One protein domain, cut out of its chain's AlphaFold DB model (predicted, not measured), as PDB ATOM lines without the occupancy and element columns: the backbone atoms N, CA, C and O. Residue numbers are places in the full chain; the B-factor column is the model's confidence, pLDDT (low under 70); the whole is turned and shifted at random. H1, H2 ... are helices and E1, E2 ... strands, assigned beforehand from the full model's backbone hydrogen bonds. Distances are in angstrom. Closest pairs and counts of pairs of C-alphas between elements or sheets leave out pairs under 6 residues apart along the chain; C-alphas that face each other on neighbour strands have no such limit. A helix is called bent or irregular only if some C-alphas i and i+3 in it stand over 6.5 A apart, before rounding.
ATOM      1  N   LEU A   7      13.693  -3.636  40.923       97.44
ATOM      2  CA  LEU A   7      12.982  -2.356  41.047       97.44
ATOM      3  C   LEU A   7      13.810  -1.208  40.465       97.44
ATOM      4  O   LEU A   7      13.292  -0.406  39.694       97.44
ATOM      5  N   GLY A   8      15.107  -1.160  40.785       96.50
ATOM      6  CA  GLY A   8      16.015  -0.156  40.233       96.50
ATOM      7  C   GLY A   8      16.234  -0.328  38.729       96.50
ATOM      8  O   GLY A   8      16.330   0.664  38.009       96.50
ATOM      9  N   TYR A   9      16.287  -1.568  38.241       97.44
ATOM     10  CA  TYR A   9      16.335  -1.864  36.810       97.44
ATOM     11  C   TYR A   9      15.084  -1.346  36.090       97.44
ATOM     12  O   TYR A   9      15.210  -0.515  35.196       97.44
ATOM     13  N   LEU A  10      13.885  -1.738  36.527       97.88
ATOM     14  CA  LEU A  10      12.624  -1.324  35.907       97.88
ATOM     15  C   LEU A  10      12.401   0.189  35.988       97.88
ATOM     16  O   LEU A  10      12.063   0.813  34.986       97.88
ATOM     17  N   ALA A  11      12.654   0.802  37.148       97.19
ATOM     18  CA  ALA A  11      12.566   2.253  37.299       97.19
ATOM     19  C   ALA A  11      13.516   2.981  36.336       97.19
ATOM     20  O   ALA A  11      13.159   4.026  35.791       97.19
ATOM     21  N   HIS A  12      14.717   2.436  36.108       96.19
ATOM     22  CA  HIS A  12      15.666   2.993  35.151       96.19
ATOM     23  C   HIS A  12      15.180   2.861  33.708       96.19
ATOM     24  O   HIS A  12      15.147   3.877  33.017       96.19
ATOM     25  N   GLU A  13      14.793   1.659  33.278       96.06
ATOM     26  CA  GLU A  13      14.310   1.398  31.913       96.06
ATOM     27  C   GLU A  13      13.114   2.287  31.563       96.06
ATOM     28  O   GLU A  13      13.069   2.883  30.490       96.06
ATOM     29  N   ILE A  14      12.187   2.453  32.508       95.94
ATOM     30  CA  ILE A  14      10.989   3.264  32.312       95.94
ATOM     31  C   ILE A  14      11.321   4.762  32.229       95.94
ATOM     32  O   ILE A  14      10.832   5.443  31.335       95.94
ATOM     33  N   ILE A  15      12.157   5.313  33.117       95.94
ATOM     34  CA  ILE A  15      12.365   6.775  33.171       95.94
ATOM     35  C   ILE A  15      13.502   7.285  32.270       95.94
ATOM     36  O   ILE A  15      13.585   8.485  31.980       95.94
ATOM     37  N   ALA A  16      14.424   6.416  31.849       95.56
ATOM     38  CA  ALA A  16      15.595   6.806  31.063       95.56
ATOM     39  C   ALA A  16      15.250   7.526  29.743       95.56
ATOM     40  O   ALA A  16      15.880   8.560  29.494       95.56
ATOM     41  N   PRO A  17      14.253   7.087  28.943       96.31
ATOM     42  CA  PRO A  17      13.927   7.713  27.656       96.31
ATOM     43  C   PRO A  17      13.508   9.183  27.759       96.31
ATOM     44  O   PRO A  17      13.766   9.968  26.850       96.31
ATOM     45  N   VAL A  18      12.901   9.577  28.883       96.12
ATOM     46  CA  VAL A  18      12.409  10.947  29.120       96.12
ATOM     47  C   VAL A  18      13.324  11.781  30.012       96.12
ATOM     48  O   VAL A  18      13.054  12.951  30.293       96.12
ATOM     49  N   THR A  19      14.442  11.210  30.459       96.44
ATOM     50  CA  THR A  19      15.397  11.919  31.309       96.44
ATOM     51  C   THR A  19      16.231  12.905  30.492       96.44
ATOM     52  O   THR A  19      16.948  12.543  29.561       96.44
ATOM     53  N   ARG A  20      16.229  14.173  30.906       95.81
ATOM     54  CA  ARG A  20      16.934  15.280  30.249       95.81
ATOM     55  C   ARG A  20      18.121  15.759  31.083       95.81
ATOM     56  O   ARG A  20      18.119  15.685  32.313       95.81
ATOM     57  N   LYS A  21      19.145  16.306  30.422       94.25
ATOM     58  CA  LYS A  21      20.289  16.958  31.084       94.25
ATOM     59  C   LYS A  21      19.979  18.437  31.329       94.25
ATOM     60  O   LYS A  21      19.626  19.167  30.408       94.25
ATOM     61  N   GLY A  22      20.108  18.889  32.572       87.31
ATOM     62  CA  GLY A  22      20.092  20.304  32.933       87.31
ATOM     63  C   GLY A  22      21.484  20.923  32.814       87.31
ATOM     64  O   GLY A  22      22.484  20.248  33.044       87.31
ATOM     65  N   LEU A  23      21.542  22.217  32.484       78.25
ATOM     66  CA  LEU A  23      22.800  22.963  32.353       78.25
ATOM     67  C   LEU A  23      23.588  23.032  33.677       78.25
ATOM     68  O   LEU A  23      24.808  22.945  33.646       78.25
ATOM     69  N   PHE A  24      22.899  23.094  34.828       78.81
ATOM     70  CA  PHE A  24      23.533  23.196  36.159       78.81
ATOM     71  C   PHE A  24      22.861  22.361  37.265       78.81
ATOM     72  O   PHE A  24      23.424  22.192  38.339       78.81
ATOM     73  N   ALA A  25      21.669  21.810  37.013       72.25
ATOM     74  CA  ALA A  25      20.840  21.140  38.026       72.25
ATOM     75  C   ALA A  25      20.902  19.598  37.968       72.25
ATOM     76  O   ALA A  25      20.085  18.911  38.578       72.25
ATOM     77  N   GLY A  26      21.840  19.034  37.201       90.50
ATOM     78  CA  GLY A  26      21.901  17.594  36.951       90.50
ATOM     79  C   GLY A  26      20.795  17.101  36.010       90.50
ATOM     80  O   GLY A  26      20.313  17.842  35.153       90.50
ATOM     81  N   ARG A  27      20.435  15.817  36.120       94.94
ATOM     82  CA  ARG A  27      19.394  15.190  35.289       94.94
ATOM     83  C   ARG A  27      18.002  15.419  35.873       94.94
ATOM     84  O   ARG A  27      17.822  15.301  37.084       94.94
ATOM     85  N   TYR A  28      17.033  15.691  35.007       95.69
ATOM     86  CA  TYR A  28      15.649  15.949  35.389       95.69
ATOM     87  C   TYR A  28      14.660  15.315  34.408       95.69
ATOM     88  O   TYR A  28      15.025  14.962  33.291       95.69
ATOM     89  N   VAL A  29      13.405  15.237  34.825       96.50
ATOM     90  CA  VAL A  29      12.234  14.908  33.999       96.50
ATOM     91  C   VAL A  29      11.148  15.946  34.282       96.50
ATOM     92  O   VAL A  29      11.196  16.593  35.334       96.50
ATOM     93  N   SER A  30      10.217  16.198  33.362       96.38
ATOM     94  CA  SER A  30       9.060  17.033  33.715       96.38
ATOM     95  C   SER A  30       8.118  16.289  34.668       96.38
ATOM     96  O   SER A  30       8.096  15.060  34.690       96.38
ATOM     97  N   PHE A  31       7.339  17.023  35.462       95.81
ATOM     98  CA  PHE A  31       6.363  16.443  36.386       95.81
ATOM     99  C   PHE A  31       5.401  15.485  35.678       95.81
ATOM    100  O   PHE A  31       5.163  14.380  36.151       95.81
ATOM    101  N   ALA A  32       4.887  15.886  34.519       94.56
ATOM    102  CA  ALA A  32       3.961  15.058  33.764       94.56
ATOM    103  C   ALA A  32       4.599  13.793  33.201       94.56
ATOM    104  O   ALA A  32       4.044  12.711  33.354       94.56
ATOM    105  N   GLU A  33       5.786  13.914  32.595       96.12
ATOM    106  CA  GLU A  33       6.531  12.743  32.131       96.12
ATOM    107  C   GLU A  33       6.799  11.795  33.303       96.12
ATOM    108  O   GLU A  33       6.585  10.598  33.167       96.12
ATOM    109  N   TYR A  34       7.192  12.314  34.469       97.00
ATOM    110  CA  TYR A  34       7.378  11.492  35.659       97.00
ATOM    111  C   TYR A  34       6.111  10.733  36.044       97.00
ATOM    112  O   TYR A  34       6.171   9.520  36.207       97.00
ATOM    113  N   LEU A  35       4.979  11.428  36.173       96.50
ATOM    114  CA  LEU A  35       3.730  10.831  36.637       96.50
ATOM    115  C   LEU A  35       3.220   9.758  35.664       96.50
ATOM    116  O   LEU A  35       2.862   8.663  36.092       96.50
ATOM    117  N   SER A  36       3.272  10.023  34.356       95.69
ATOM    118  CA  SER A  36       2.908   9.038  33.331       95.69
ATOM    119  C   SER A  36       3.808   7.803  33.367       95.69
ATOM    120  O   SER A  36       3.320   6.681  33.291       95.69
ATOM    121  N   HIS A  37       5.120   7.980  33.536       97.44
ATOM    122  CA  HIS A  37       6.055   6.854  33.608       97.44
ATOM    123  C   HIS A  37       5.958   6.104  34.944       97.44
ATOM    124  O   HIS A  37       6.119   4.888  34.974       97.44
ATOM    125  N   ALA A  38       5.635   6.790  36.042       97.88
ATOM    126  CA  ALA A  38       5.335   6.158  37.322       97.88
ATOM    127  C   ALA A  38       4.085   5.270  37.225       97.88
ATOM    128  O   ALA A  38       4.116   4.149  37.721       97.88
ATOM    129  N   GLN A  39       3.033   5.718  36.528       97.56
ATOM    130  CA  GLN A  39       1.857   4.884  36.265       97.56
ATOM    131  C   GLN A  39       2.217   3.649  35.432       97.56
ATOM    132  O   GLN A  39       1.845   2.544  35.808       97.56
ATOM    133  N   LEU A  40       2.980   3.804  34.343       96.94
ATOM    134  CA  LEU A  40       3.418   2.658  33.532       96.94
ATOM    135  C   LEU A  40       4.223   1.645  34.356       96.94
ATOM    136  O   LEU A  40       4.024   0.439  34.231       96.94
ATOM    137  N   LEU A  41       5.116   2.135  35.220       98.38
ATOM    138  CA  LEU A  41       5.883   1.293  36.133       98.38
ATOM    139  C   LEU A  41       4.974   0.563  37.127       98.38
ATOM    140  O   LEU A  41       5.169  -0.628  37.343       98.38
ATOM    141  N   TYR A  42       3.990   1.263  37.694       98.50
ATOM    142  CA  TYR A  42       3.006   0.703  38.618       98.50
ATOM    143  C   TYR A  42       2.161  -0.393  37.956       98.50
ATOM    144  O   TYR A  42       2.001  -1.474  38.516       98.50
ATOM    145  N   GLU A  43       1.666  -0.144  36.741       98.00
ATOM    146  CA  GLU A  43       0.910  -1.121  35.956       98.00
ATOM    147  C   GLU A  43       1.744  -2.374  35.679       98.00
ATOM    148  O   GLU A  43       1.330  -3.493  35.986       98.00
ATOM    149  N   LEU A  44       2.951  -2.184  35.146       98.25
ATOM    150  CA  LEU A  44       3.881  -3.268  34.856       98.25
ATOM    151  C   LEU A  44       4.154  -4.120  36.099       98.25
ATOM    152  O   LEU A  44       4.136  -5.351  36.039       98.25
ATOM    153  N   THR A  45       4.440  -3.482  37.231       98.56
ATOM    154  CA  THR A  45       4.819  -4.214  38.435       98.56
ATOM    155  C   THR A  45       3.618  -4.841  39.135       98.56
ATOM    156  O   THR A  45       3.789  -5.890  39.753       98.56
ATOM    157  N   ALA A  46       2.406  -4.307  38.953       98.56
ATOM    158  CA  ALA A  46       1.164  -4.982  39.323       98.56
ATOM    159  C   ALA A  46       0.938  -6.264  38.527       98.56
ATOM    160  O   ALA A  46       0.622  -7.299  39.111       98.56
ATOM    161  N   ILE A  47       1.210  -6.259  37.221       98.56
ATOM    162  CA  ILE A  47       1.188  -7.494  36.428       98.56
ATOM    163  C   ILE A  47       2.203  -8.507  36.969       98.56
ATOM    164  O   ILE A  47       1.858  -9.669  37.178       98.56
ATOM    165  N   LEU A  48       3.433  -8.080  37.270       98.56
ATOM    166  CA  LEU A  48       4.450  -8.967  37.847       98.56
ATOM    167  C   LEU A  48       4.024  -9.524  39.216       98.56
ATOM    168  O   LEU A  48       4.136 -10.729  39.446       98.56
ATOM    169  N   GLY A  49       3.496  -8.679  40.104       98.25
ATOM    170  CA  GLY A  49       2.963  -9.096  41.402       98.25
ATOM    171  C   GLY A  49       1.858 -10.139  41.258       98.25
ATOM    172  O   GLY A  49       1.898 -11.174  41.919       98.25
ATOM    173  N   TYR A  50       0.935  -9.919  40.321       98.38
ATOM    174  CA  TYR A  50      -0.152 -10.846  40.013       98.38
ATOM    175  C   TYR A  50       0.359 -12.193  39.498       98.38
ATOM    176  O   TYR A  50      -0.094 -13.246  39.946       98.38
ATOM    177  N   MET A  51       1.325 -12.178  38.576       97.88
ATOM    178  CA  MET A  51       1.904 -13.387  37.983       97.88
ATOM    179  C   MET A  51       2.680 -14.238  38.984       97.88
ATOM    180  O   MET A  51       2.694 -15.466  38.884       97.88
ATOM    181  N   TYR A  52       3.379 -13.584  39.909       97.88
ATOM    182  CA  TYR A  52       4.299 -14.233  40.834       97.88
ATOM    183  C   TYR A  52       3.744 -14.374  42.251       97.88
ATOM    184  O   TYR A  52       4.486 -14.805  43.129       97.88
ATOM    185  N   ARG A  53       2.458 -14.083  42.480       96.75
ATOM    186  CA  ARG A  53       1.812 -14.125  43.805       96.75
ATOM    187  C   ARG A  53       2.019 -15.450  44.551       96.75
ATOM    188  O   ARG A  53       2.415 -15.441  45.709       96.75
ATOM    189  N   ASP A  54       1.886 -16.583  43.859       96.50
ATOM    190  CA  ASP A  54       2.012 -17.922  44.462       96.50
ATOM    191  C   ASP A  54       3.478 -18.320  44.723       96.50
ATOM    192  O   ASP A  54       3.772 -19.334  45.353       96.50
ATOM    193  N   LYS A  55       4.424 -17.517  44.225       96.31
ATOM    194  CA  LYS A  55       5.873 -17.685  44.382       96.31
ATOM    195  C   LYS A  55       6.539 -16.375  44.810       96.31
ATOM    196  O   LYS A  55       7.676 -16.103  44.420       96.31
ATOM    197  N   LEU A  56       5.832 -15.572  45.613       95.69
ATOM    198  CA  LEU A  56       6.237 -14.204  45.937       95.69
ATOM    199  C   LEU A  56       7.592 -14.152  46.643       95.69
ATOM    200  O   LEU A  56       8.399 -13.291  46.322       95.69
ATOM    201  N   GLU A  57       7.890 -15.105  47.528       95.88
ATOM    202  CA  GLU A  57       9.198 -15.194  48.193       95.88
ATOM    203  C   GLU A  57      10.340 -15.447  47.194       95.88
ATOM    204  O   GLU A  57      11.374 -14.778  47.236       95.88
ATOM    205  N   LYS A  58      10.142 -16.354  46.227       96.44
ATOM    206  CA  LYS A  58      11.130 -16.585  45.163       96.44
ATOM    207  C   LYS A  58      11.311 -15.333  44.312       96.44
ATOM    208  O   LYS A  58      12.443 -14.933  44.055       96.44
ATOM    209  N   PHE A  59      10.210 -14.698  43.912       97.75
ATOM    210  CA  PHE A  59      10.238 -13.465  43.128       97.75
ATOM    211  C   PHE A  59      10.899 -12.306  43.889       97.75
ATOM    212  O   PHE A  59      11.682 -11.564  43.296       97.75
ATOM    213  N   ALA A  60      10.688 -12.216  45.206       97.19
ATOM    214  CA  ALA A  60      11.310 -11.230  46.086       97.19
ATOM    215  C   ALA A  60      12.839 -11.285  46.057       97.19
ATOM    216  O   ALA A  60      13.477 -10.252  46.223       97.19
ATOM    217  N   THR A  61      13.444 -12.433  45.733       96.69
ATOM    218  CA  THR A  61      14.901 -12.552  45.531       96.69
ATOM    219  C   THR A  61      15.447 -11.541  44.523       96.69
ATOM    220  O   THR A  61      16.580 -11.096  44.669       96.69
ATOM    221  N   LEU A  62      14.650 -11.137  43.527       97.00
ATOM    222  CA  LEU A  62      15.073 -10.173  42.511       97.00
ATOM    223  C   LEU A  62      15.158  -8.732  43.038       97.00
ATOM    224  O   LEU A  62      15.693  -7.857  42.356       97.00
ATOM    225  N   PHE A  63      14.597  -8.443  44.212       96.38
ATOM    226  CA  PHE A  63      14.525  -7.084  44.748       96.38
ATOM    227  C   PHE A  63      14.647  -6.965  46.271       96.38
ATOM    228  O   PHE A  63      14.489  -5.868  46.806       96.38
ATOM    229  N   SER A  64      14.985  -8.050  46.960       95.31
ATOM    230  CA  SER A  64      15.331  -8.062  48.378       95.31
ATOM    231  C   SER A  64      16.830  -8.259  48.567       95.31
ATOM    232  O   SER A  64      17.532  -8.807  47.717       95.31
ATOM    233  N   GLU A  65      17.324  -7.889  49.742       93.06
ATOM    234  CA  GLU A  65      18.644  -8.334  50.177       93.06
ATOM    235  C   GLU A  65      18.654  -9.863  50.397       93.06
ATOM    236  O   GLU A  65      17.610 -10.453  50.721       93.06
ATOM    237  N   PRO A  66      19.808 -10.537  50.224       92.69
ATOM    238  CA  PRO A  66      19.952 -11.951  50.561       92.69
ATOM    239  C   PRO A  66      19.541 -12.236  52.013       92.69
ATOM    240  O   PRO A  66      20.012 -11.575  52.935       92.69
ATOM    241  N   GLY A  67      18.660 -13.217  52.221       95.12
ATOM    242  CA  GLY A  67      18.147 -13.590  53.543       95.12
ATOM    243  C   GLY A  67      16.949 -12.767  54.034       95.12
ATOM    244  O   GLY A  67      16.486 -12.997  55.147       95.12
ATOM    245  N   ARG A  68      16.432 -11.822  53.235       96.62
ATOM    246  CA  ARG A  68      15.285 -10.958  53.586       96.62
ATOM    247  C   ARG A  68      14.032 -11.229  52.742       96.62
ATOM    248  O   ARG A  68      13.072 -10.469  52.814       96.62
ATOM    249  N   GLN A  69      14.036 -12.293  51.936       96.88
ATOM    250  CA  GLN A  69      12.966 -12.621  50.985       96.88
ATOM    251  C   GLN A  69      11.622 -12.842  51.690       96.88
ATOM    252  O   GLN A  69      10.627 -12.225  51.313       96.88
ATOM    253  N   ALA A  70      11.606 -13.677  52.734       96.06
ATOM    254  CA  ALA A  70      10.399 -13.983  53.500       96.06
ATOM    255  C   ALA A  70       9.840 -12.741  54.214       96.06
ATOM    256  O   ALA A  70       8.640 -12.482  54.143       96.06
ATOM    257  N   ASP A  71      10.709 -11.926  54.821       96.62
ATOM    258  CA  ASP A  71      10.312 -10.673  55.477       96.62
ATOM    259  C   ASP A  71       9.670  -9.698  54.482       96.62
ATOM    260  O   ASP A  71       8.648  -9.079  54.779       96.62
ATOM    261  N   LEU A  72      10.243  -9.573  53.280       95.19
ATOM    262  CA  LEU A  72       9.696  -8.704  52.242       95.19
ATOM    263  C   LEU A  72       8.370  -9.235  51.686       95.19
ATOM    264  O   LEU A  72       7.442  -8.457  51.483       95.19
ATOM    265  N   ALA A  73       8.252 -10.547  51.470       95.12
ATOM    266  CA  ALA A  73       6.995 -11.163  51.055       95.12
ATOM    267  C   ALA A  73       5.894 -10.959  52.110       95.12
ATOM    268  O   ALA A  73       4.768 -10.610  51.759       95.12
ATOM    269  N   ALA A  74       6.226 -11.086  53.399       94.75
ATOM    270  CA  ALA A  74       5.307 -10.800  54.497       94.75
ATOM    271  C   ALA A  74       4.909  -9.316  54.546       94.75
ATOM    272  O   ALA A  74       3.729  -9.002  54.714       94.75
ATOM    273  N   PHE A  75       5.860  -8.400  54.344       94.62
ATOM    274  CA  PHE A  75       5.575  -6.968  54.235       94.62
ATOM    275  C   PHE A  75       4.605  -6.671  53.084       94.62
ATOM    276  O   PHE A  75       3.637  -5.946  53.280       94.62
ATOM    277  N   LEU A  76       4.807  -7.269  51.909       94.62
ATOM    278  CA  LEU A  76       3.906  -7.100  50.766       94.62
ATOM    279  C   LEU A  76       2.509  -7.679  51.032       94.62
ATOM    280  O   LEU A  76       1.517  -7.084  50.632       94.62
ATOM    281  N   ALA A  77       2.416  -8.807  51.737       90.81
ATOM    282  CA  ALA A  77       1.135  -9.432  52.063       90.81
ATOM    283  C   ALA A  77       0.336  -8.684  53.150       90.81
ATOM    284  O   ALA A  77      -0.874  -8.873  53.257       90.81
ATOM    285  N   THR A  78       1.002  -7.868  53.976       90.81
ATOM    286  CA  THR A  78       0.396  -7.199  55.148       90.81
ATOM    287  C   THR A  78       0.411  -5.676  55.081       90.81
ATOM    288  O   THR A  78      -0.230  -5.026  55.905       90.81
ATOM    289  N   GLY A  79       1.128  -5.090  54.124       87.81
ATOM    290  CA  GLY A  79       1.216  -3.647  53.968       87.81
ATOM    291  C   GLY A  79      -0.151  -3.024  53.685       87.81
ATOM    292  O   GLY A  79      -1.013  -3.633  53.054       87.81
ATOM    293  N   SER A  80      -0.334  -1.774  54.099       90.94
ATOM    294  CA  SER A  80      -1.590  -1.049  53.897       90.94
ATOM    295  C   SER A  80      -1.584  -0.143  52.671       90.94
ATOM    296  O   SER A  80      -2.631   0.374  52.333       90.94
ATOM    297  N   SER A  81      -0.459   0.052  51.977       90.31
ATOM    298  CA  SER A  81      -0.319   1.156  51.007       90.31
ATOM    299  C   SER A  81      -1.406   1.188  49.917       90.31
ATOM    300  O   SER A  81      -2.015   2.231  49.685       90.31
ATOM    301  N   VAL A  82      -1.719   0.035  49.320       93.19
ATOM    302  CA  VAL A  82      -2.799  -0.107  48.331       93.19
ATOM    303  C   VAL A  82      -4.173   0.064  48.982       93.19
ATOM    304  O   VAL A  82      -5.030   0.742  48.423       93.19
ATOM    305  N   ALA A  83      -4.384  -0.493  50.179       92.50
ATOM    306  CA  ALA A  83      -5.636  -0.334  50.921       92.50
ATOM    307  C   ALA A  83      -5.891   1.131  51.309       92.50
ATOM    308  O   ALA A  83      -7.002   1.621  51.136       92.50
ATOM    309  N   ASP A  84      -4.862   1.843  51.767       92.88
ATOM    310  CA  ASP A  84      -4.899   3.262  52.114       92.88
ATOM    311  C   ASP A  84      -5.213   4.109  50.877       92.88
ATOM    312  O   ASP A  84      -5.978   5.071  50.955       92.88
ATOM    313  N   ARG A  85      -4.657   3.733  49.714       92.44
ATOM    314  CA  ARG A  85      -4.959   4.378  48.433       92.44
ATOM    315  C   ARG A  85      -6.420   4.179  48.050       92.44
ATOM    316  O   ARG A  85      -7.091   5.164  47.775       92.44
ATOM    317  N   VAL A  86      -6.920   2.944  48.098       91.75
ATOM    318  CA  VAL A  86      -8.327   2.617  47.806       91.75
ATOM    319  C   VAL A  86      -9.274   3.327  48.777       91.75
ATOM    320  O   VAL A  86     -10.261   3.908  48.345       91.75
ATOM    321  N   ALA A  87      -8.954   3.350  50.073       91.81
ATOM    322  CA  ALA A  87      -9.750   4.033  51.096       91.81
ATOM    323  C   ALA A  87      -9.778   5.562  50.927       91.81
ATOM    324  O   ALA A  87     -10.676   6.223  51.450       91.81
ATOM    325  N   GLY A  88      -8.793   6.129  50.228       88.50
ATOM    326  CA  GLY A  88      -8.733   7.551  49.904       88.50
ATOM    327  C   GLY A  88      -9.559   7.959  48.681       88.50
ATOM    328  O   GLY A  88      -9.686   9.159  48.434       88.50
ATOM    329  N   LEU A  89     -10.094   7.005  47.913       88.62
ATOM    330  CA  LEU A  89     -10.917   7.281  46.738       88.62
ATOM    331  C   LEU A  89     -12.382   7.481  47.137       88.62
ATOM    332  O   LEU A  89     -12.891   6.820  48.040       88.62
ATOM    333  N   ALA A  90     -13.062   8.403  46.453       88.00
ATOM    334  CA  ALA A  90     -14.492   8.634  46.658       88.00
ATOM    335  C   ALA A  90     -15.342   7.470  46.125       88.00
ATOM    336  O   ALA A  90     -16.340   7.101  46.740       88.00
ATOM    337  N   ASP A  91     -14.904   6.891  45.008       90.44
ATOM    338  CA  ASP A  91     -15.549   5.790  44.311       90.44
ATOM    339  C   ASP A  91     -14.551   4.648  44.091       90.44
ATOM    340  O   ASP A  91     -13.332   4.830  44.141       90.44
ATOM    341  N   GLU A  92     -15.070   3.453  43.817       91.50
ATOM    342  CA  GLU A  92     -14.229   2.322  43.440       91.50
ATOM    343  C   GLU A  92     -13.500   2.617  42.107       91.50
ATOM    344  O   GLU A  92     -14.157   2.980  41.126       91.50
ATOM    345  N   PRO A  93     -12.163   2.449  42.029       94.31
ATOM    346  CA  PRO A  93     -11.397   2.828  40.843       94.31
ATOM    347  C   PRO A  93     -11.759   1.927  39.671       94.31
ATOM    348  O   PRO A  93     -11.769   0.704  39.835       94.31
ATOM    349  N   LYS A  94     -12.029   2.490  38.490       92.81
ATOM    350  CA  LYS A  94     -12.408   1.701  37.308       92.81
ATOM    351  C   LYS A  94     -11.189   1.112  36.609       92.81
ATOM    352  O   LYS A  94     -11.242  -0.025  36.146       92.81
ATOM    353  N   ASP A  95     -10.101   1.871  36.578       92.75
ATOM    354  CA  ASP A  95      -8.826   1.490  35.988       92.75
ATOM    355  C   ASP A  95      -7.638   1.945  36.855       92.75
ATOM    356  O   ASP A  95      -7.786   2.513  37.941       92.75
ATOM    357  N   VAL A  96      -6.424   1.637  36.395       93.94
ATOM    358  CA  VAL A  96      -5.203   1.992  37.131       93.94
ATOM    359  C   VAL A  96      -4.980   3.509  37.170       93.94
ATOM    360  O   VAL A  96      -4.352   3.999  38.109       93.94
ATOM    361  N   TYR A  97      -5.519   4.263  36.208       92.12
ATOM    362  CA  TYR A  97      -5.448   5.720  36.228       92.12
ATOM    363  C   TYR A  97      -6.234   6.274  37.421       92.12
ATOM    364  O   TYR A  97      -5.659   7.023  38.214       92.12
ATOM    365  N   ASP A  98      -7.482   5.833  37.606       92.75
ATOM    366  CA  ASP A  98      -8.323   6.213  38.749       92.75
ATOM    367  C   ASP A  98      -7.671   5.830  40.083       92.75
ATOM    368  O   ASP A  98      -7.672   6.607  41.039       92.75
ATOM    369  N   LEU A  99      -7.078   4.632  40.153       95.19
ATOM    370  CA  LEU A  99      -6.421   4.165  41.371       95.19
ATOM    371  C   LEU A  99      -5.191   5.019  41.711       95.19
ATOM    372  O   LEU A  99      -5.036   5.476  42.846       95.19
ATOM    373  N   PHE A 100      -4.291   5.206  40.746       95.88
ATOM    374  CA  PHE A 100      -2.927   5.660  41.005       95.88
ATOM    375  C   PHE A 100      -2.664   7.112  40.598       95.88
ATOM    376  O   PHE A 100      -2.042   7.847  41.362       95.88
ATOM    377  N   PHE A 101      -3.089   7.540  39.411       93.69
ATOM    378  CA  PHE A 101      -2.544   8.737  38.765       93.69
ATOM    379  C   PHE A 101      -2.895  10.029  39.513       93.69
ATOM    380  O   PHE A 101      -2.007  10.829  39.825       93.69
ATOM    381  N   GLU A 102      -4.170  10.219  39.856       90.94
ATOM    382  CA  GLU A 102      -4.631  11.414  40.572       90.94
ATOM    383  C   GLU A 102      -4.085  11.480  42.004       90.94
ATOM    384  O   GLU A 102      -3.535  12.503  42.443       90.94
ATOM    385  N   SER A 103      -4.188  10.367  42.729       91.69
ATOM    386  CA  SER A 103      -3.734  10.271  44.115       91.69
ATOM    387  C   SER A 103      -2.215  10.459  44.222       91.69
ATOM    388  O   SER A 103      -1.736  11.186  45.100       91.69
ATOM    389  N   GLU A 104      -1.449   9.898  43.284       94.94
ATOM    390  CA  GLU A 104      -0.001  10.073  43.216       94.94
ATOM    391  C   GLU A 104       0.399  11.499  42.823       94.94
ATOM    392  O   GLU A 104       1.239  12.111  43.487       94.94
ATOM    393  N   GLY A 105      -0.237  12.077  41.800       93.88
ATOM    394  CA  GLY A 105       0.029  13.458  41.400       93.88
ATOM    395  C   GLY A 105      -0.226  14.439  42.546       93.88
ATOM    396  O   GLY A 105       0.606  15.305  42.830       93.88
ATOM    397  N   THR A 106      -1.320  14.248  43.282       93.00
ATOM    398  CA  THR A 106      -1.663  15.052  44.463       93.00
ATOM    399  C   THR A 106      -0.636  14.888  45.586       93.00
ATOM    400  O   THR A 106      -0.184  15.872  46.181       93.00
ATOM    401  N   LYS A 107      -0.215  13.651  45.873       92.81
ATOM    402  CA  LYS A 107       0.819  13.350  46.875       92.81
ATOM    403  C   LYS A 107       2.150  14.026  46.537       92.81
ATOM    404  O   LYS A 107       2.757  14.647  47.414       92.81
ATOM    405  N   LEU A 108       2.577  13.963  45.276       93.81
ATOM    406  CA  LEU A 108       3.806  14.602  44.802       93.81
ATOM    407  C   LEU A 108       3.723  16.126  44.876       93.81
ATOM    408  O   LEU A 108       4.656  16.752  45.376       93.81
ATOM    409  N   MET A 109       2.608  16.731  44.457       95.25
ATOM    410  CA  MET A 109       2.418  18.181  44.575       95.25
ATOM    411  C   MET A 109       2.489  18.643  46.034       95.25
ATOM    412  O   MET A 109       3.213  19.589  46.339       95.25
ATOM    413  N   LYS A 110       1.851  17.922  46.965       94.81
ATOM    414  CA  LYS A 110       1.960  18.197  48.410       94.81
ATOM    415  C   LYS A 110       3.396  18.069  48.924       94.81
ATOM    416  O   LYS A 110       3.838  18.894  49.724       94.81
ATOM    417  N   ALA A 111       4.145  17.058  48.480       92.75
ATOM    418  CA  ALA A 111       5.551  16.897  48.851       92.75
ATOM    419  C   ALA A 111       6.419  18.048  48.310       92.75
ATOM    420  O   ALA A 111       7.229  18.617  49.042       92.75
ATOM    421  N   MET A 112       6.200  18.447  47.056       92.94
ATOM    422  CA  MET A 112       6.879  19.580  46.429       92.94
ATOM    423  C   MET A 112       6.543  20.906  47.112       92.94
ATOM    424  O   MET A 112       7.436  21.731  47.294       92.94
ATOM    425  N   GLN A 113       5.286  21.103  47.515       95.56
ATOM    426  CA  GLN A 113       4.855  22.289  48.248       95.56
ATOM    427  C   GLN A 113       5.563  22.386  49.600       95.56
ATOM    428  O   GLN A 113       6.162  23.413  49.911       95.56
ATOM    429  N   LYS A 114       5.596  21.286  50.367       93.81
ATOM    430  CA  LYS A 114       6.350  21.207  51.631       93.81
ATOM    431  C   LYS A 114       7.846  21.468  51.440       93.81
ATOM    432  O   LYS A 114       8.474  22.068  52.303       93.81
ATOM    433  N   GLY A 115       8.409  21.034  50.313       90.88
ATOM    434  CA  GLY A 115       9.800  21.286  49.932       90.88
ATOM    435  C   GLY A 115      10.071  22.676  49.341       90.88
ATOM    436  O   GLY A 115      11.205  22.939  48.948       90.88
ATOM    437  N   GLY A 116       9.063  23.549  49.229       93.06
ATOM    438  CA  GLY A 116       9.197  24.893  48.656       93.06
ATOM    439  C   GLY A 116       9.397  24.934  47.135       93.06
ATOM    440  O   GLY A 116       9.753  25.977  46.593       93.06
ATOM    441  N   ALA A 117       9.184  23.820  46.428       90.44
ATOM    442  CA  ALA A 117       9.365  23.727  44.977       90.44
ATOM    443  C   ALA A 117       8.149  24.230  44.176       90.44
ATOM    444  O   ALA A 117       8.256  24.485  42.976       90.44
ATOM    445  N   THR A 118       6.989  24.353  44.819       93.94
ATOM    446  CA  THR A 118       5.749  24.881  44.239       93.94
ATOM    447  C   THR A 118       4.861  25.441  45.350       93.94
ATOM    448  O   THR A 118       5.049  25.116  46.517       93.94
ATOM    449  N   GLN A 119       3.878  26.267  45.001       95.38
ATOM    450  CA  GLN A 119       2.798  26.665  45.916       95.38
ATOM    451  C   GLN A 119       1.536  25.804  45.749       95.38
ATOM    452  O   GLN A 119       0.642  25.862  46.587       95.38
ATOM    453  N   PHE A 120       1.471  25.015  44.676       95.38
ATOM    454  CA  PHE A 120       0.305  24.230  44.278       95.38
ATOM    455  C   PHE A 120       0.288  22.854  44.952       95.38
ATOM    456  O   PHE A 120       1.329  22.202  45.038       95.38
ATOM    457  N   SER A 121      -0.886  22.403  45.397       93.12
ATOM    458  CA  SER A 121      -1.053  21.125  46.115       93.12
ATOM    459  C   SER A 121      -2.289  20.322  45.726       93.12
ATOM    460  O   SER A 121      -2.398  19.166  46.140       93.12
ATOM    461  N   ASP A 122      -3.199  20.915  44.956       93.19
ATOM    462  CA  ASP A 122      -4.494  20.328  44.628       93.19
ATOM    463  C   ASP A 122      -4.518  19.808  43.194       93.19
ATOM    464  O   ASP A 122      -3.845  20.347  42.312       93.19
ATOM    465  N   TRP A 123      -5.322  18.773  42.938       90.94
ATOM    466  CA  TRP A 123      -5.426  18.155  41.614       90.94
ATOM    467  C   TRP A 123      -5.795  19.155  40.511       90.94
ATOM    468  O   TRP A 123      -5.223  19.132  39.423       90.94
ATOM    469  N   SER A 124      -6.662  20.124  40.818       93.25
ATOM    470  CA  SER A 124      -7.042  21.198  39.892       93.25
ATOM    471  C   SER A 124      -5.874  22.090  39.450       93.25
ATOM    472  O   SER A 124      -5.974  22.777  38.432       93.25
ATOM    473  N   ASP A 125      -4.761  22.101  40.188       93.38
ATOM    474  CA  ASP A 125      -3.556  22.853  39.834       93.38
ATOM    475  C   ASP A 125      -2.570  22.063  38.966       93.38
ATOM    476  O   ASP A 125      -1.555  22.621  38.535       93.38
ATOM    477  N   LEU A 126      -2.857  20.796  38.659       92.06
ATOM    478  CA  LEU A 126      -1.990  19.929  37.864       92.06
ATOM    479  C   LEU A 126      -1.465  20.589  36.566       92.06
ATOM    480  O   LEU A 126      -0.255  20.511  36.314       92.06
ATOM    481  N   PRO A 127      -2.275  21.326  35.770       93.19
ATOM    482  CA  PRO A 127      -1.772  21.997  34.567       93.19
ATOM    483  C   PRO A 127      -0.664  23.025  34.849       93.19
ATOM    484  O   PRO A 127       0.203  23.257  34.005       93.19
ATOM    485  N   LYS A 128      -0.659  23.629  36.044       94.00
ATOM    486  CA  LYS A 128       0.317  24.647  36.461       94.00
ATOM    487  C   LYS A 128       1.667  24.030  36.824       94.00
ATOM    488  O   LYS A 128       2.694  24.695  36.692       94.00
ATOM    489  N   VAL A 129       1.683  22.766  37.253       94.31
ATOM    490  CA  VAL A 129       2.909  22.046  37.632       94.31
ATOM    491  C   VAL A 129       3.435  21.109  36.547       94.31
ATOM    492  O   VAL A 129       4.573  20.659  36.648       94.31
ATOM    493  N   TRP A 130       2.668  20.866  35.480       93.94
ATOM    494  CA  TRP A 130       2.953  19.891  34.413       93.94
ATOM    495  C   TRP A 130       4.393  19.941  33.874       93.94
ATOM    496  O   TRP A 130       5.012  18.916  33.592       93.94
ATOM    497  N   ARG A 131       4.944  21.156  33.745       94.62
ATOM    498  CA  ARG A 131       6.285  21.423  33.193       94.62
ATOM    499  C   ARG A 131       7.376  21.616  34.250       94.62
ATOM    500  O   ARG A 131       8.519  21.895  33.881       94.62
ATOM    501  N   LEU A 132       7.059  21.497  35.542       94.81
ATOM    502  CA  LEU A 132       8.060  21.603  36.603       94.81
ATOM    503  C   LEU A 132       9.104  20.499  36.450       94.81
ATOM    504  O   LEU A 132       8.789  19.362  36.109       94.81
ATOM    505  N   LYS A 133      10.367  20.857  36.679       95.00
ATOM    506  CA  LYS A 133      11.498  19.941  36.535       95.00
ATOM    507  C   LYS A 133      11.709  19.189  37.838       95.00
ATOM    508  O   LYS A 133      12.046  19.797  38.850       95.00
ATOM    509  N   LEU A 134      11.576  17.872  37.785       94.00
ATOM    510  CA  LEU A 134      11.843  16.971  38.895       94.00
ATOM    511  C   LEU A 134      13.279  16.442  38.794       94.00
ATOM    512  O   LEU A 134      13.608  15.770  37.811       94.00
ATOM    513  N   PRO A 135      14.166  16.728  39.769       93.19
ATOM    514  CA  PRO A 135      15.513  16.171  39.775       93.19
ATOM    515  C   PRO A 135      15.457  14.652  39.951       93.19
ATOM    516  O   PRO A 135      15.076  14.166  41.013       93.19
ATOM    517  N   ILE A 136      15.891  13.884  38.947       91.81
ATOM    518  CA  ILE A 136      15.744  12.416  38.963       91.81
ATOM    519  C   ILE A 136      16.409  11.792  40.192       91.81
ATOM    520  O   ILE A 136      15.895  10.827  40.741       91.81
ATOM    521  N   LYS A 137      17.522  12.361  40.670       89.62
ATOM    522  CA  LYS A 137      18.211  11.860  41.867       89.62
ATOM    523  C   LYS A 137      17.285  11.781  43.091       89.62
ATOM    524  O   LYS A 137      17.465  10.875  43.889       89.62
ATOM    525  N   LEU A 138      16.335  12.708  43.223       87.00
ATOM    526  CA  LEU A 138      15.405  12.760  44.354       87.00
ATOM    527  C   LEU A 138      14.203  11.830  44.160       87.00
ATOM    528  O   LEU A 138      13.724  11.242  45.116       87.00
ATOM    529  N   TYR A 139      13.730  11.683  42.923       90.69
ATOM    530  CA  TYR A 139      12.483  10.967  42.631       90.69
ATOM    531  C   TYR A 139      12.682   9.522  42.161       90.69
ATOM    532  O   TYR A 139      11.709   8.788  41.996       90.69
ATOM    533  N   PHE A 140      13.927   9.089  41.948       93.75
ATOM    534  CA  PHE A 140      14.230   7.720  41.538       93.75
ATOM    535  C   PHE A 140      13.884   6.696  42.624       93.75
ATOM    536  O   PHE A 140      13.305   5.661  42.324       93.75
ATOM    537  N   GLU A 141      14.189   6.991  43.889       92.38
ATOM    538  CA  GLU A 141      13.815   6.115  45.011       92.38
ATOM    539  C   GLU A 141      12.297   5.986  45.131       92.38
ATOM    540  O   GLU A 141      11.778   4.900  45.379       92.38
ATOM    541  N   HIS A 142      11.579   7.075  44.855       94.44
ATOM    542  CA  HIS A 142      10.124   7.057  44.814       94.44
ATOM    543  C   HIS A 142       9.585   6.150  43.701       94.44
ATOM    544  O   HIS A 142       8.655   5.399  43.956       94.44
ATOM    545  N   LEU A 143      10.220   6.108  42.520       96.00
ATOM    546  CA  LEU A 143       9.861   5.139  41.471       96.00
ATOM    547  C   LEU A 143      10.076   3.690  41.923       96.00
ATOM    548  O   LEU A 143       9.246   2.834  41.633       96.00
ATOM    549  N   CYS A 144      11.154   3.399  42.656       96.19
ATOM    550  CA  CYS A 144      11.353   2.061  43.222       96.19
ATOM    551  C   CYS A 144      10.229   1.691  44.205       96.19
ATOM    552  O   CYS A 144       9.770   0.549  44.201       96.19
ATOM    553  N   MET A 145       9.761   2.648  45.012       95.25
ATOM    554  CA  MET A 145       8.627   2.434  45.916       95.25
ATOM    555  C   MET A 145       7.304   2.283  45.161       95.25
ATOM    556  O   MET A 145       6.518   1.415  45.515       95.25
ATOM    557  N   THR A 146       7.085   3.047  44.088       96.75
ATOM    558  CA  THR A 146       5.953   2.864  43.168       96.75
ATOM    559  C   THR A 146       5.955   1.465  42.558       96.75
ATOM    560  O   THR A 146       4.923   0.803  42.530       96.75
ATOM    561  N   ALA A 147       7.119   0.979  42.117       97.94
ATOM    562  CA  ALA A 147       7.252  -0.373  41.597       97.94
ATOM    563  C   ALA A 147       6.874  -1.419  42.658       97.94
ATOM    564  O   ALA A 147       6.109  -2.335  42.362       97.94
ATOM    565  N   LEU A 148       7.364  -1.261  43.892       97.31
ATOM    566  CA  LEU A 148       7.044  -2.152  45.008       97.31
ATOM    567  C   LEU A 148       5.546  -2.135  45.357       97.31
ATOM    568  O   LEU A 148       4.961  -3.190  45.583       97.31
ATOM    569  N   GLU A 149       4.924  -0.956  45.358       97.69
ATOM    570  CA  GLU A 149       3.485  -0.787  45.583       97.69
ATOM    571  C   GLU A 149       2.656  -1.473  44.487       97.69
ATOM    572  O   GLU A 149       1.673  -2.146  44.788       97.69
ATOM    573  N   GLY A 150       3.079  -1.384  43.222       98.25
ATOM    574  CA  GLY A 150       2.450  -2.140  42.140       98.25
ATOM    575  C   GLY A 150       2.560  -3.651  42.369       98.25
ATOM    576  O   GLY A 150       1.547  -4.342  42.316       98.25
ATOM    577  N   ILE A 151       3.741  -4.175  42.745       98.50
ATOM    578  CA  ILE A 151       3.894  -5.603  43.108       98.50
ATOM    579  C   ILE A 151       2.905  -5.991  44.208       98.50
ATOM    580  O   ILE A 151       2.290  -7.054  44.117       98.50
ATOM    581  N   GLN A 152       2.746  -5.138  45.221       98.00
ATOM    582  CA  GLN A 152       1.782  -5.352  46.292       98.00
ATOM    583  C   GLN A 152       0.341  -5.428  45.767       98.00
ATOM    584  O   GLN A 152      -0.377  -6.356  46.134       98.00
ATOM    585  N   LEU A 153      -0.082  -4.497  44.902       98.12
ATOM    586  CA  LEU A 153      -1.421  -4.522  44.299       98.12
ATOM    587  C   LEU A 153      -1.678  -5.868  43.617       98.12
ATOM    588  O   LEU A 153      -2.660  -6.545  43.917       98.12
ATOM    589  N   GLY A 154      -0.755  -6.265  42.740       97.88
ATOM    590  CA  GLY A 154      -0.872  -7.491  41.965       97.88
ATOM    591  C   GLY A 154      -0.939  -8.750  42.820       97.88
ATOM    592  O   GLY A 154      -1.735  -9.648  42.546       97.88
ATOM    593  N   SER A 155      -0.085  -8.835  43.841       97.81
ATOM    594  CA  SER A 155       0.027 -10.041  44.660       97.81
ATOM    595  C   SER A 155      -1.092 -10.168  45.692       97.81
ATOM    596  O   SER A 155      -1.584 -11.274  45.908       97.81
ATOM    597  N   GLN A 156      -1.505  -9.059  46.311       96.75
ATOM    598  CA  GLN A 156      -2.462  -9.048  47.418       96.75
ATOM    599  C   GLN A 156      -3.917  -8.889  46.949       96.75
ATOM    600  O   GLN A 156      -4.821  -9.394  47.610       96.75
ATOM    601  N   TYR A 157      -4.155  -8.232  45.807       96.75
ATOM    602  CA  TYR A 157      -5.499  -7.940  45.292       96.75
ATOM    603  C   TYR A 157      -5.670  -8.452  43.850       96.75
ATOM    604  O   TYR A 157      -5.847  -7.656  42.920       96.75
ATOM    605  N   PRO A 158      -5.626  -9.780  43.619       96.62
ATOM    606  CA  PRO A 158      -5.660 -10.343  42.271       96.62
ATOM    607  C   PRO A 158      -6.966 -10.041  41.523       96.62
ATOM    608  O   PRO A 158      -6.917  -9.681  40.351       96.62
ATOM    609  N   GLU A 159      -8.116 -10.098  42.199       97.12
ATOM    610  CA  GLU A 159      -9.425  -9.795  41.595       97.12
ATOM    611  C   GLU A 159      -9.533  -8.324  41.168       97.12
ATOM    612  O   GLU A 159      -9.975  -8.015  40.063       97.12
ATOM    613  N   MET A 160      -9.068  -7.405  42.023       96.50
ATOM    614  CA  MET A 160      -8.994  -5.985  41.681       96.50
ATOM    615  C   MET A 160      -8.046  -5.774  40.501       96.50
ATOM    616  O   MET A 160      -8.387  -5.064  39.565       96.50
ATOM    617  N   THR A 161      -6.884  -6.428  40.509       97.12
ATOM    618  CA  THR A 161      -5.912  -6.338  39.416       97.12
ATOM    619  C   THR A 161      -6.533  -6.767  38.085       97.12
ATOM    620  O   THR A 161      -6.482  -6.014  37.114       97.12
ATOM    621  N   GLU A 162      -7.192  -7.927  38.036       96.50
ATOM    622  CA  GLU A 162      -7.911  -8.389  36.843       96.50
ATOM    623  C   GLU A 162      -8.964  -7.383  36.377       96.50
ATOM    624  O   GLU A 162      -9.036  -7.075  35.185       96.50
ATOM    625  N   ARG A 163      -9.748  -6.835  37.312       96.06
ATOM    626  CA  ARG A 163     -10.787  -5.843  37.023       96.06
ATOM    627  C   ARG A 163     -10.207  -4.569  36.405       96.06
ATOM    628  O   ARG A 163     -10.694  -4.144  35.359       96.06
ATOM    629  N   LEU A 164      -9.156  -4.002  37.003       95.62
ATOM    630  CA  LEU A 164      -8.511  -2.769  36.531       95.62
ATOM    631  C   LEU A 164      -7.912  -2.941  35.126       95.62
ATOM    632  O   LEU A 164      -8.053  -2.058  34.284       95.62
ATOM    633  N   PHE A 165      -7.281  -4.087  34.842       94.81
ATOM    634  CA  PHE A 165      -6.685  -4.358  33.525       94.81
ATOM    635  C   PHE A 165      -7.685  -4.828  32.465       94.81
ATOM    636  O   PHE A 165      -7.370  -4.784  31.276       94.81
ATOM    637  N   SER A 166      -8.883  -5.245  32.875       92.94
ATOM    638  CA  SER A 166      -9.978  -5.623  31.974       92.94
ATOM    639  C   SER A 166     -10.917  -4.459  31.654       92.94
ATOM    640  O   SER A 166     -11.884  -4.643  30.909       92.94
ATOM    641  N   TYR A 167     -10.653  -3.265  32.199       90.75
ATOM    642  CA  TYR A 167     -11.472  -2.087  31.962       90.75
ATOM    643  C   TYR A 167     -11.542  -1.742  30.471       90.75
ATOM    644  O   TYR A 167     -10.540  -1.739  29.746       90.75
ATOM    645  N   ARG A 168     -12.759  -1.445  30.014       90.44
ATOM    646  CA  ARG A 168     -13.052  -0.968  28.662       90.44
ATOM    647  C   ARG A 168     -13.506   0.473  28.773       90.44
ATOM    648  O   ARG A 168     -14.479   0.754  29.467       90.44
TER     649      ARG A 168
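Overview. This is residues 7 to 168 of the 222 residues of an uncharacterized protein of Chthoniobacterales bacterium (UniProt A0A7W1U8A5). Two long helices, H2 and H7, pack on each other as a crossed pair and make the core, and both begin at one end of the domain, where a small sheet of two strands, E1 and E2, runs straight into them. H1, H3, H4, H5 and H8 surround this pair, each touching one or both of its helices, while H6 packs on H5. The printed part has 162 residues with eight named helices and two named strands, in the order H1, E1, H2, H3, H4, H5, H6, E2, H7, H8; the sheet's order is E1 - E2, antiparallel, and the class is mostly helix. The whole is compact, with a radius of gyration of the C-alphas of 16.2 A and spans of 46 by 38 by 28 A.

Along the chain. Start at the sheet: find C-alpha 27 at (19.394, 15.190, 35.289), where E1, residues 27 to 30, begins. H2, residues 31 to 60, follows at once and measures 29.7 A from first to last C-alpha. E2, residues 133 to 135, passes straight into H7, residues 136 to 156 and 29.4 A long, which ends at C-alpha 156, (-2.462, -9.048, 47.418). Around these look for H1, residues 7 to 18, 17.9 A long; H3, residues 69 to 78, 14.3 A; H4, residues 81 to 87; H5, residues 96 to 114, 26.7 A; and H6, residues 123 to 129. H8, residues 158 to 165, ends at C-alpha 165, (-6.685, -4.358, 33.525). H2 has a kink of 119 degrees near residue 54. Five helices are irregular, which you can check between C-alphas 14 and 17 of H1 at 7.1 A, 54 and 57 of H2 at 8.5 A, 99 and 102 of H5 at 7.5 A, 124 and 127 of H6 at 7.5 A, and, only just, 138 and 141 of H7 at 6.9 A.

Arrangement. In the antiparallel sheet, look for N 29 and O 134 at 3.0 A and N 134 and O 29 at 2.8 A, both within hydrogen-bond range. Residues 20 to 21 also pair, antiparallel, with residues 27 to 28 of E1. From the sheet go to the hub, H2, which touches five helices. H7 touches it at a steep tilt of 44 degrees, running the same way, with the C-alphas of Tyr 50 and Gly 154 closest at 3.9 A. H1 touches residues 33 to 41 of H2 at a shallow tilt of 25 degrees, opposite ways; the closest C-alphas are Ile 14 and His 37, 6.2 A. H5 touches residues 35 to 43 of H2 at a steep tilt of 61 degrees, closest at the C-alphas of Gln 39 and Phe 101, 6.4 A. H3 touches residues 151 to 156 of H7, about perpendicular at 74 degrees, with the C-alphas of Leu 76 and Gln 152 closest at 5.3 A. H4 touches H7 too, closest at the C-alphas of Val 82 and Leu 153, 6.1 A. H8 touches H2, closest at the C-alphas of Tyr 50 and Pro 158, 6.0 A. H6 touches H5, closest at the C-alphas of Thr 106 and Trp 123, 5.6 A, and is apart from H7. Every O i to N i+4 pair is within hydrogen-bond range in H3, H4 and H8; the counts are 6 of 8 in H1, 22 of 26 in H2, 13 of 15 in H5, 15 of 17 in H7 and 1 of 3 in H6, where 3 of 4 O i to N i+3 pairs are within range.

Size, cuts and confidence. The two C-alphas farthest apart are those of Leu 23 and Asp 54, 47.4 A. The printed part runs from residue 7 to residue 168 with no cut, and no link is long. The mean pLDDT of the printed part is 94.4, and no printed residue is under 70.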